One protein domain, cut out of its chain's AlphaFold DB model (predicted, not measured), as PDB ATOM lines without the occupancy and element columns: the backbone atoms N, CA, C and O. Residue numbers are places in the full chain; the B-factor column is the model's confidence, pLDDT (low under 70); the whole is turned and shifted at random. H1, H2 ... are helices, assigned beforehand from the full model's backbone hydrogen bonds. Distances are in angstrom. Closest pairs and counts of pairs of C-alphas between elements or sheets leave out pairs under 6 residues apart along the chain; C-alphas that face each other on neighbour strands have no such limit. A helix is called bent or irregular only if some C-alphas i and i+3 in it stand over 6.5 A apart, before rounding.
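This is residues 15 to 59 and 162 to 184 of the 185 residues of an uncharacterized protein of Candidatus Lokiarchaeota archaeon (UniProt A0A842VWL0). Two helices, H4 and the longer H5, lie side by side and run the same way, while the short H1 and H2 make a corner beside H4, with H2 nearly crosswise to it. The four-residue H3 sits near the end of the pair where H4 and H5 begin. The printed part has 68 residues with five named helices, H1 to H5 in chain order, and no named strand; its class is all helix. It is compact, with a radius of gyration of the C-alphas of 12.1 A and spans of 37 by 27 by 18 A.

H1, residues 15 to 21, begins at C-alpha 15, (85.101, 211.453, 186.529). H2 is residues 24 to 30 and H3 residues 36 to 39. H4, residues 45 to 56, is 15.0 A long; it is neither bent nor irregular, but only just: C-alphas 53 and 56 are 6.3 A apart. H5, residues 163 to 182, is 28.7 A long and ends at C-alpha 182, (78.721, 200.929, 192.337).

H1 and H2 touch only at the corner by their link, with the closest C-alphas, of Phe 21 and Phe 27, 5.4 A apart, at a steep tilt of 51 degrees. H1 is close to H4 but not clearly touching; their closest C-alphas, of Leu 18 and Arg 55, are 7.3 A apart. H2 and H4 only just touch, with 3 pairs of C-alphas within 8 A, the closest being Leu 25 and Glu 47 at 7.5 A. H3 and H5 are near each other. H4 and H5 touch at a shallow tilt of 4 degrees, the same way, with the closest C-alphas, of Leu 50 and Ala 169, 6.3 A apart. H1 and H2 are apart from H5. Every O i to N i+4 pair is within hydrogen-bond range in H1, H2 and H4, and 15 of 16 are in H5; H3 is too short for such a pair.

The C-alphas farthest apart, of Glu 36 and Lys 184, are 37.1 A apart. Residues 60 to 161 are not printed, and C-alphas 59 and 162 are 25.8 A apart across this cut. The links H1 to H2, H2 to H3 and H3 to H4 are tight. Mean pLDDT of the printed part is 88.3; residues 183 to 184 are under 70.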
ATOM      1  N   ASP A  15      83.650 211.568 186.676       74.56
ATOM      2  CA  ASP A  15      85.101 211.453 186.529       74.56
ATOM      3  C   ASP A  15      85.620 212.215 185.304       74.56
ATOM      4  O   ASP A  15      86.714 212.775 185.349       74.56
ATOM      5  N   GLU A  16      84.850 212.285 184.217       76.50
ATOM      6  CA  GLU A  16      85.204 213.098 183.046       76.50
ATOM      7  C   GLU A  16      85.071 214.592 183.344       76.50
ATOM      8  O   GLU A  16      85.968 215.366 183.003       76.50
ATOM      9  N   ALA A  17      84.011 214.991 184.053       74.19
ATOM     10  CA  ALA A  17      83.840 216.367 184.506       74.19
ATOM     11  C   ALA A  17      84.987 216.792 185.443       74.19
ATOM     12  O   ALA A  17      85.613 217.830 185.228       74.19
ATOM     13  N   LEU A  18      85.345 215.961 186.427       82.25
ATOM     14  CA  LEU A  18      86.470 216.234 187.329       82.25
ATOM     15  C   LEU A  18      87.824 216.231 186.603       82.25
ATOM     16  O   LEU A  18      88.715 217.001 186.962       82.25
ATOM     17  N   LYS A  19      88.004 215.411 185.559       82.12
ATOM     18  CA  LYS A  19      89.211 215.451 184.713       82.12
ATOM     19  C   LYS A  19      89.315 216.749 183.917       82.12
ATOM     20  O   LYS A  19      90.405 217.308 183.843       82.12
ATOM     21  N   LYS A  20      88.210 217.215 183.329       84.00
ATOM     22  CA  LYS A  20      88.188 218.396 182.456       84.00
ATOM     23  C   LYS A  20      88.251 219.711 183.235       84.00
ATOM     24  O   LYS A  20      88.977 220.613 182.839       84.00
ATOM     25  N   PHE A  21      87.517 219.812 184.340       84.69
ATOM     26  CA  PHE A  21      87.330 221.070 185.074       84.69
ATOM     27  C   PHE A  21      88.070 221.114 186.415       84.69
ATOM     28  O   PHE A  21      88.080 222.139 187.093       84.69
ATOM     29  N   GLY A  22      88.703 220.012 186.819       84.38
ATOM     30  CA  GLY A  22      89.387 219.880 188.102       84.38
ATOM     31  C   GLY A  22      88.417 219.538 189.227       84.38
ATOM     32  O   GLY A  22      88.516 218.463 189.811       84.38
ATOM     33  N   ASN A  23      87.464 220.419 189.521       89.06
ATOM     34  CA  ASN A  23      86.490 220.221 190.595       89.06
ATOM     35  C   ASN A  23      85.067 220.614 190.161       89.06
ATOM     36  O   ASN A  23      84.858 221.255 189.128       89.06
ATOM     37  N   TRP A  24      84.078 220.229 190.961       89.50
ATOM     38  CA  TRP A  24      82.671 220.462 190.643       89.50
ATOM     39  C   TRP A  24      82.273 221.938 190.647       89.50
ATOM     40  O   TRP A  24      81.442 222.351 189.842       89.50
ATOM     41  N   LEU A  25      82.876 222.756 191.516       92.50
ATOM     42  CA  LEU A  25      82.614 224.198 191.518       92.50
ATOM     43  C   LEU A  25      83.075 224.842 190.208       92.50
ATOM     44  O   LEU A  25      82.373 225.681 189.651       92.50
ATOM     45  N   ARG A  26      84.222 224.413 189.673       93.44
ATOM     46  CA  ARG A  26      84.740 224.878 188.379       93.44
ATOM     47  C   ARG A  26      83.880 224.403 187.215       93.44
ATOM     48  O   ARG A  26      83.637 225.189 186.309       93.44
ATOM     49  N   PHE A  27      83.354 223.179 187.271       89.69
ATOM     50  CA  PHE A  27      82.360 222.719 186.298       89.69
ATOM     51  C   PHE A  27      81.097 223.593 186.318       89.69
ATOM     52  O   PHE A  27      80.676 224.090 185.278       89.69
ATOM     53  N   LYS A  28      80.528 223.849 187.504       89.31
ATOM     54  CA  LYS A  28      79.353 224.724 187.648       89.31
ATOM     55  C   LYS A  28      79.627 226.158 187.199       89.31
ATOM     56  O   LYS A  28      78.718 226.810 186.701       89.31
ATOM     57  N   LYS A  29      80.861 226.649 187.369       91.38
ATOM     58  CA  LYS A  29      81.277 227.972 186.884       91.38
ATOM     59  C   LYS A  29      81.165 228.062 185.367       91.38
ATOM     60  O   LYS A  29      80.599 229.027 184.876       91.38
ATOM     61  N   GLU A  30      81.695 227.064 184.661       88.56
ATOM     62  CA  GLU A  30      81.639 226.993 183.196       88.56
ATOM     63  C   GLU A  30      80.197 226.877 182.691       88.56
ATOM     64  O   GLU A  30      79.830 227.494 181.701       88.56
ATOM     65  N   ALA A  31      79.366 226.108 183.395       86.88
ATOM     66  CA  ALA A  31      77.952 225.944 183.071       86.88
ATOM     67  C   ALA A  31      77.069 227.136 183.498       86.88
ATOM     68  O   ALA A  31      75.848 227.026 183.425       86.88
ATOM     69  N   GLU A  32      77.663 228.228 184.001       88.94
ATOM     70  CA  GLU A  32      76.968 229.410 184.535       88.94
ATOM     71  C   GLU A  32      75.911 229.091 185.625       88.94
ATOM     72  O   GLU A  32      74.974 229.851 185.851       88.94
ATOM     73  N   ASP A  33      76.094 227.988 186.364       89.56
ATOM     74  CA  ASP A  33      75.131 227.415 187.330       89.56
ATOM     75  C   ASP A  33      75.617 227.518 188.794       89.56
ATOM     76  O   ASP A  33      75.204 226.761 189.676       89.56
ATOM     77  N   LEU A  34      76.562 228.419 189.089       91.12
ATOM     78  CA  LEU A  34      77.042 228.636 190.461       91.12
ATOM     79  C   LEU A  34      76.061 229.471 191.286       91.12
ATOM     80  O   LEU A  34      75.753 230.614 190.938       91.12
ATOM     81  N   ALA A  35      75.684 228.956 192.456       92.25
ATOM     82  CA  ALA A  35      74.976 229.739 193.459       92.25
ATOM     83  C   ALA A  35      75.892 230.811 194.076       92.25
ATOM     84  O   ALA A  35      77.111 230.647 194.150       92.25
ATOM     85  N   GLU A  36      75.307 231.892 194.598       93.38
ATOM     86  CA  GLU A  36      76.053 233.005 195.212       93.38
ATOM     87  C   GLU A  36      76.998 232.565 196.337       93.38
ATOM     88  O   GLU A  36      78.109 233.081 196.466       93.38
ATOM     89  N   PHE A  37      76.591 231.583 197.144       94.56
ATOM     90  CA  PHE A  37      77.461 231.014 198.169       94.56
ATOM     91  C   PHE A  37      78.672 230.293 197.566       94.56
ATOM     92  O   PHE A  37      79.799 230.485 198.016       94.56
ATOM     93  N   GLU A  38      78.458 229.497 196.520       94.50
ATOM     94  CA  GLU A  38      79.512 228.724 195.867       94.50
ATOM     95  C   GLU A  38      80.511 229.620 195.126       94.50
ATOM     96  O   GLU A  38      81.707 229.338 195.146       94.50
ATOM     97  N   LYS A  39      80.055 230.743 194.550       95.25
ATOM     98  CA  LYS A  39      80.942 231.760 193.958       95.25
ATOM     99  C   LYS A  39      81.968 232.271 194.972       95.25
ATOM    100  O   LYS A  39      83.132 232.439 194.621       95.25
ATOM    101  N   LYS A  40      81.569 232.451 196.238       96.06
ATOM    102  CA  LYS A  40      82.453 232.902 197.333       96.06
ATOM    103  C   LYS A  40      83.476 231.852 197.771       96.06
ATOM    104  O   LYS A  40      84.371 232.176 198.548       96.06
ATOM    105  N   LEU A  41      83.335 230.601 197.330       97.00
ATOM    106  CA  LEU A  41      84.293 229.540 197.631       97.00
ATOM    107  C   LEU A  41      85.439 229.488 196.619       97.00
ATOM    108  O   LEU A  41      86.481 228.929 196.961       97.00
ATOM    109  N   LEU A  42      85.274 230.053 195.420       96.00
ATOM    110  CA  LEU A  42      86.302 230.030 194.380       96.00
ATOM    111  C   LEU A  42      87.599 230.690 194.857       96.00
ATOM    112  O   LEU A  42      87.579 231.750 195.475       96.00
ATOM    113  N   ASP A  43      88.718 230.043 194.550       95.56
ATOM    114  CA  ASP A  43      90.077 230.469 194.882       95.56
ATOM    115  C   ASP A  43      90.319 230.592 196.402       95.56
ATOM    116  O   ASP A  43      91.182 231.339 196.863       95.56
ATOM    117  N   THR A  44      89.575 229.816 197.205       96.19
ATOM    118  CA  THR A  44      89.701 229.789 198.670       96.19
ATOM    119  C   THR A  44      90.132 228.422 199.221       96.19
ATOM    120  O   THR A  44      89.965 227.394 198.554       96.19
ATOM    121  N   PRO A  45      90.595 228.346 200.490       95.50
ATOM    122  CA  PRO A  45      90.782 227.063 201.173       95.50
ATOM    123  C   PRO A  45      89.514 226.193 201.180       95.50
ATOM    124  O   PRO A  45      89.606 224.965 201.136       95.50
ATOM    125  N   GLY A  46      88.329 226.812 201.185       95.56
ATOM    126  CA  GLY A  46      87.053 226.115 201.087       95.56
ATOM    127  C   GLY A  46      86.922 225.315 199.791       95.56
ATOM    128  O   GLY A  46      86.586 224.133 199.844       95.56
ATOM    129  N   GLU A  47      87.238 225.904 198.639       95.50
ATOM    130  CA  GLU A  47      87.268 225.164 197.371       95.50
ATOM    131  C   GLU A  47      88.335 224.073 197.389       95.50
ATOM    132  O   GLU A  47      88.045 222.937 197.016       95.50
ATOM    133  N   ARG A  48      89.544 224.383 197.872       93.06
ATOM    134  CA  ARG A  48      90.644 223.412 197.918       93.06
ATOM    135  C   ARG A  48      90.265 222.148 198.694       93.06
ATOM    136  O   ARG A  48      90.605 221.041 198.284       93.06
ATOM    137  N   PHE A  49      89.548 222.297 199.806       94.06
ATOM    138  CA  PHE A  49      89.054 221.154 200.569       94.06
ATOM    139  C   PHE A  49      87.984 220.361 199.805       94.06
ATOM    140  O   PHE A  49      88.023 219.133 199.827       94.06
ATOM    141  N   LEU A  50      87.063 221.019 199.092       93.81
ATOM    142  CA  LEU A  50      86.068 220.322 198.266       93.81
ATOM    143  C   LEU A  50      86.734 219.560 197.111       93.81
ATOM    144  O   LEU A  50      86.433 218.387 196.906       93.81
ATOM    145  N   GLU A  51      87.712 220.166 196.436       91.12
ATOM    146  CA  GLU A  51      88.531 219.491 195.425       91.12
ATOM    147  C   GLU A  51      89.258 218.272 196.015       91.12
ATOM    148  O   GLU A  51      89.294 217.201 195.404       91.12
ATOM    149  N   HIS A  52      89.812 218.405 197.224       89.38
ATOM    150  CA  HIS A  52      90.471 217.300 197.912       89.38
ATOM    151  C   HIS A  52      89.518 216.106 198.116       89.38
ATOM    152  O   HIS A  52      89.895 214.959 197.846       89.38
ATOM    153  N   LEU A  53      88.267 216.364 198.524       90.19
ATOM    154  CA  LEU A  53      87.231 215.330 198.635       90.19
ATOM    155  C   LEU A  53      86.930 214.657 197.288       90.19
ATOM    156  O   LEU A  53      86.724 213.444 197.230       90.19
ATOM    157  N   GLU A  54      86.906 215.438 196.211       88.00
ATOM    158  CA  GLU A  54      86.492 214.996 194.881       88.00
ATOM    159  C   GLU A  54      87.587 214.233 194.121       88.00
ATOM    160  O   GLU A  54      87.287 213.252 193.438       88.00
ATOM    161  N   ARG A  55      88.856 214.634 194.238       82.31
ATOM    162  CA  ARG A  55      89.942 214.104 193.388       82.31
ATOM    163  C   ARG A  55      90.942 213.233 194.127       82.31
ATOM    164  O   ARG A  55      91.441 212.244 193.595       82.31
ATOM    165  N   GLU A  56      91.294 213.629 195.342       78.06
ATOM    166  CA  GLU A  56      92.453 213.067 196.044       78.06
ATOM    167  C   GLU A  56      92.053 211.939 196.986       78.06
ATOM    168  O   GLU A  56      92.831 211.020 197.280       78.06
ATOM    169  N   LEU A  57      90.800 211.954 197.431       76.62
ATOM    170  CA  LEU A  57      90.250 210.924 198.285       76.62
ATOM    171  C   LEU A  57      89.614 209.774 197.509       76.62
ATOM    172  O   LEU A  57      88.522 209.340 197.847       76.62
ATOM    173  N   ASN A  58      90.356 209.164 196.583       72.12
ATOM    174  CA  ASN A  58      89.933 207.906 195.959       72.12
ATOM    175  C   ASN A  58      89.927 206.770 197.003       72.12
ATOM    176  O   ASN A  58      90.974 206.492 197.616       72.12
ATOM    177  N   PRO A  59      88.769 206.161 197.312       71.50
ATOM    178  CA  PRO A  59      88.685 205.102 198.303       71.50
ATOM    179  C   PRO A  59      88.931 203.739 197.645       71.50
ATOM    180  O   PRO A  59      88.172 203.304 196.799       71.50
ATOM    181  N   ASN A 162      80.620 226.719 208.799       96.81
ATOM    182  CA  ASN A 162      79.496 227.175 207.993       96.81
ATOM    183  C   ASN A 162      78.570 225.994 207.637       96.81
ATOM    184  O   ASN A 162      79.011 224.958 207.142       96.81
ATOM    185  N   VAL A 163      77.266 226.140 207.894       95.56
ATOM    186  CA  VAL A 163      76.273 225.065 207.696       95.56
ATOM    187  C   VAL A 163      76.115 224.686 206.223       95.56
ATOM    188  O   VAL A 163      76.064 223.499 205.899       95.56
ATOM    189  N   GLU A 164      76.074 225.675 205.332       94.88
ATOM    190  CA  GLU A 164      75.924 225.469 203.891       94.88
ATOM    191  C   GLU A 164      77.158 224.771 203.307       94.88
ATOM    192  O   GLU A 164      77.041 223.777 202.590       94.88
ATOM    193  N   TYR A 165      78.352 225.184 203.736       96.31
ATOM    194  CA  TYR A 165      79.600 224.513 203.377       96.31
ATOM    195  C   TYR A 165      79.644 223.053 203.843       96.31
ATOM    196  O   TYR A 165      80.019 222.158 203.084       96.31
ATOM    197  N   ARG A 166      79.249 222.780 205.096       95.88
ATOM    198  CA  ARG A 166      79.210 221.408 205.625       95.88
ATOM    199  C   ARG A 166      78.264 220.522 204.829       95.88
ATOM    200  O   ARG A 166      78.576 219.347 204.650       95.88
ATOM    201  N   LYS A 167      77.138 221.067 204.357       94.44
ATOM    202  CA  LYS A 167      76.214 220.352 203.474       94.44
ATOM    203  C   LYS A 167      76.914 219.977 202.165       94.44
ATOM    204  O   LYS A 167      77.009 218.792 201.868       94.44
ATOM    205  N   LEU A 168      77.539 220.944 201.491       94.12
ATOM    206  CA  LEU A 168      78.314 220.706 200.266       94.12
ATOM    207  C   LEU A 168      79.402 219.634 200.448       94.12
ATOM    208  O   LEU A 168      79.539 218.734 199.615       94.12
ATOM    209  N   ALA A 169      80.171 219.709 201.536       95.50
ATOM    210  CA  ALA A 169      81.200 218.721 201.849       95.50
ATOM    211  C   ALA A 169      80.599 217.331 202.114       95.50
ATOM    212  O   ALA A 169      81.121 216.322 201.637       95.50
ATOM    213  N   LYS A 170      79.488 217.268 202.854       95.00
ATOM    214  CA  LYS A 170      78.791 216.016 203.170       95.00
ATOM    215  C   LYS A 170      78.237 215.349 201.915       95.00
ATOM    216  O   LYS A 170      78.416 214.141 201.772       95.00
ATOM    217  N   ASP A 171      77.650 216.115 201.003       92.25
ATOM    218  CA  ASP A 171      77.093 215.596 199.752       92.25
ATOM    219  C   ASP A 171      78.188 214.942 198.893       92.25
ATOM    220  O   ASP A 171      78.024 213.814 198.432       92.25
ATOM    221  N   ARG A 172      79.374 215.560 198.804       91.25
ATOM    222  CA  ARG A 172      80.547 214.987 198.113       91.25
ATOM    223  C   ARG A 172      81.051 213.699 198.762       91.25
ATOM    224  O   ARG A 172      81.370 212.738 198.062       91.25
ATOM    225  N   VAL A 173      81.102 213.652 200.096       93.12
ATOM    226  CA  VAL A 173      81.499 212.442 200.840       93.12
ATOM    227  C   VAL A 173      80.501 211.306 200.608       93.12
ATOM    228  O   VAL A 173      80.915 210.177 200.341       93.12
ATOM    229  N   ILE A 174      79.198 211.591 200.679       91.31
ATOM    230  CA  ILE A 174      78.137 210.603 200.430       91.31
ATOM    231  C   ILE A 174      78.200 210.113 198.988       91.31
ATOM    232  O   ILE A 174      78.139 208.907 198.753       91.31
ATOM    233  N   PHE A 175      78.360 211.024 198.031       88.12
ATOM    234  CA  PHE A 175      78.497 210.680 196.626       88.12
ATOM    235  C   PHE A 175      79.674 209.725 196.400       88.12
ATOM    236  O   PHE A 175      79.483 208.642 195.851       88.12
ATOM    237  N   LYS A 176      80.875 210.055 196.897       86.81
ATOM    238  CA  LYS A 176      82.060 209.189 196.762       86.81
ATOM    239  C   LYS A 176      81.892 207.838 197.449       86.81
ATOM    240  O   LYS A 176      82.381 206.828 196.946       86.81
ATOM    241  N   LEU A 177      81.204 207.808 198.586       88.69
ATOM    242  CA  LEU A 177      80.909 206.573 199.304       88.69
ATOM    243  C   LEU A 177      79.958 205.661 198.514       88.69
ATOM    244  O   LEU A 177      80.213 204.462 198.431       88.69
ATOM    245  N   LYS A 178      78.904 206.222 197.906       87.19
ATOM    246  CA  LYS A 178      77.981 205.482 197.030       87.19
ATOM    247  C   LYS A 178      78.674 205.019 195.751       87.19
ATOM    248  O   LYS A 178      78.527 203.865 195.365       87.19
ATOM    249  N   TRP A 179      79.466 205.894 195.132       83.75
ATOM    250  CA  TRP A 179      80.217 205.585 193.916       83.75
ATOM    251  C   TRP A 179      81.151 204.387 194.111       83.75
ATOM    252  O   TRP A 179      81.121 203.449 193.329       83.75
ATOM    253  N   HIS A 180      81.881 204.346 195.231       83.94
ATOM    254  CA  HIS A 180      82.729 203.209 195.620       83.94
ATOM    255  C   HIS A 180      81.996 201.858 195.685       83.94
ATOM    256  O   HIS A 180      82.620 200.812 195.522       83.94
ATOM    257  N   MET A 181      80.689 201.861 195.961       82.06
ATOM    258  CA  MET A 181      79.882 200.637 195.994       82.06
ATOM    259  C   MET A 181      79.342 200.241 194.626       82.06
ATOM    260  O   MET A 181      79.119 199.055 194.407       82.06
ATOM    261  N   LYS A 182      79.167 201.199 193.709       76.06
ATOM    262  CA  LYS A 182      78.721 200.929 192.337       76.06
ATOM    263  C   LYS A 182      79.702 200.019 191.594       76.06
ATOM    264  O   LYS A 182      79.268 199.170 190.838       76.06
ATOM    265  N   ASP A 183      80.997 200.136 191.881       62.97
ATOM    266  CA  ASP A 183      82.040 199.283 191.290       62.97
ATOM    267  C   ASP A 183      82.094 197.860 191.896       62.97
ATOM    268  O   ASP A 183      82.962 197.063 191.536       62.97
ATOM    269  N   LYS A 184      81.231 197.544 192.872       61.22
ATOM    270  CA  LYS A 184      81.254 196.284 193.641       61.22
ATOM    271  C   LYS A 184      79.970 195.460 193.554       61.22
ATOM    272  O   LYS A 184      79.935 194.382 194.150       61.22
TER     273      LYS A 184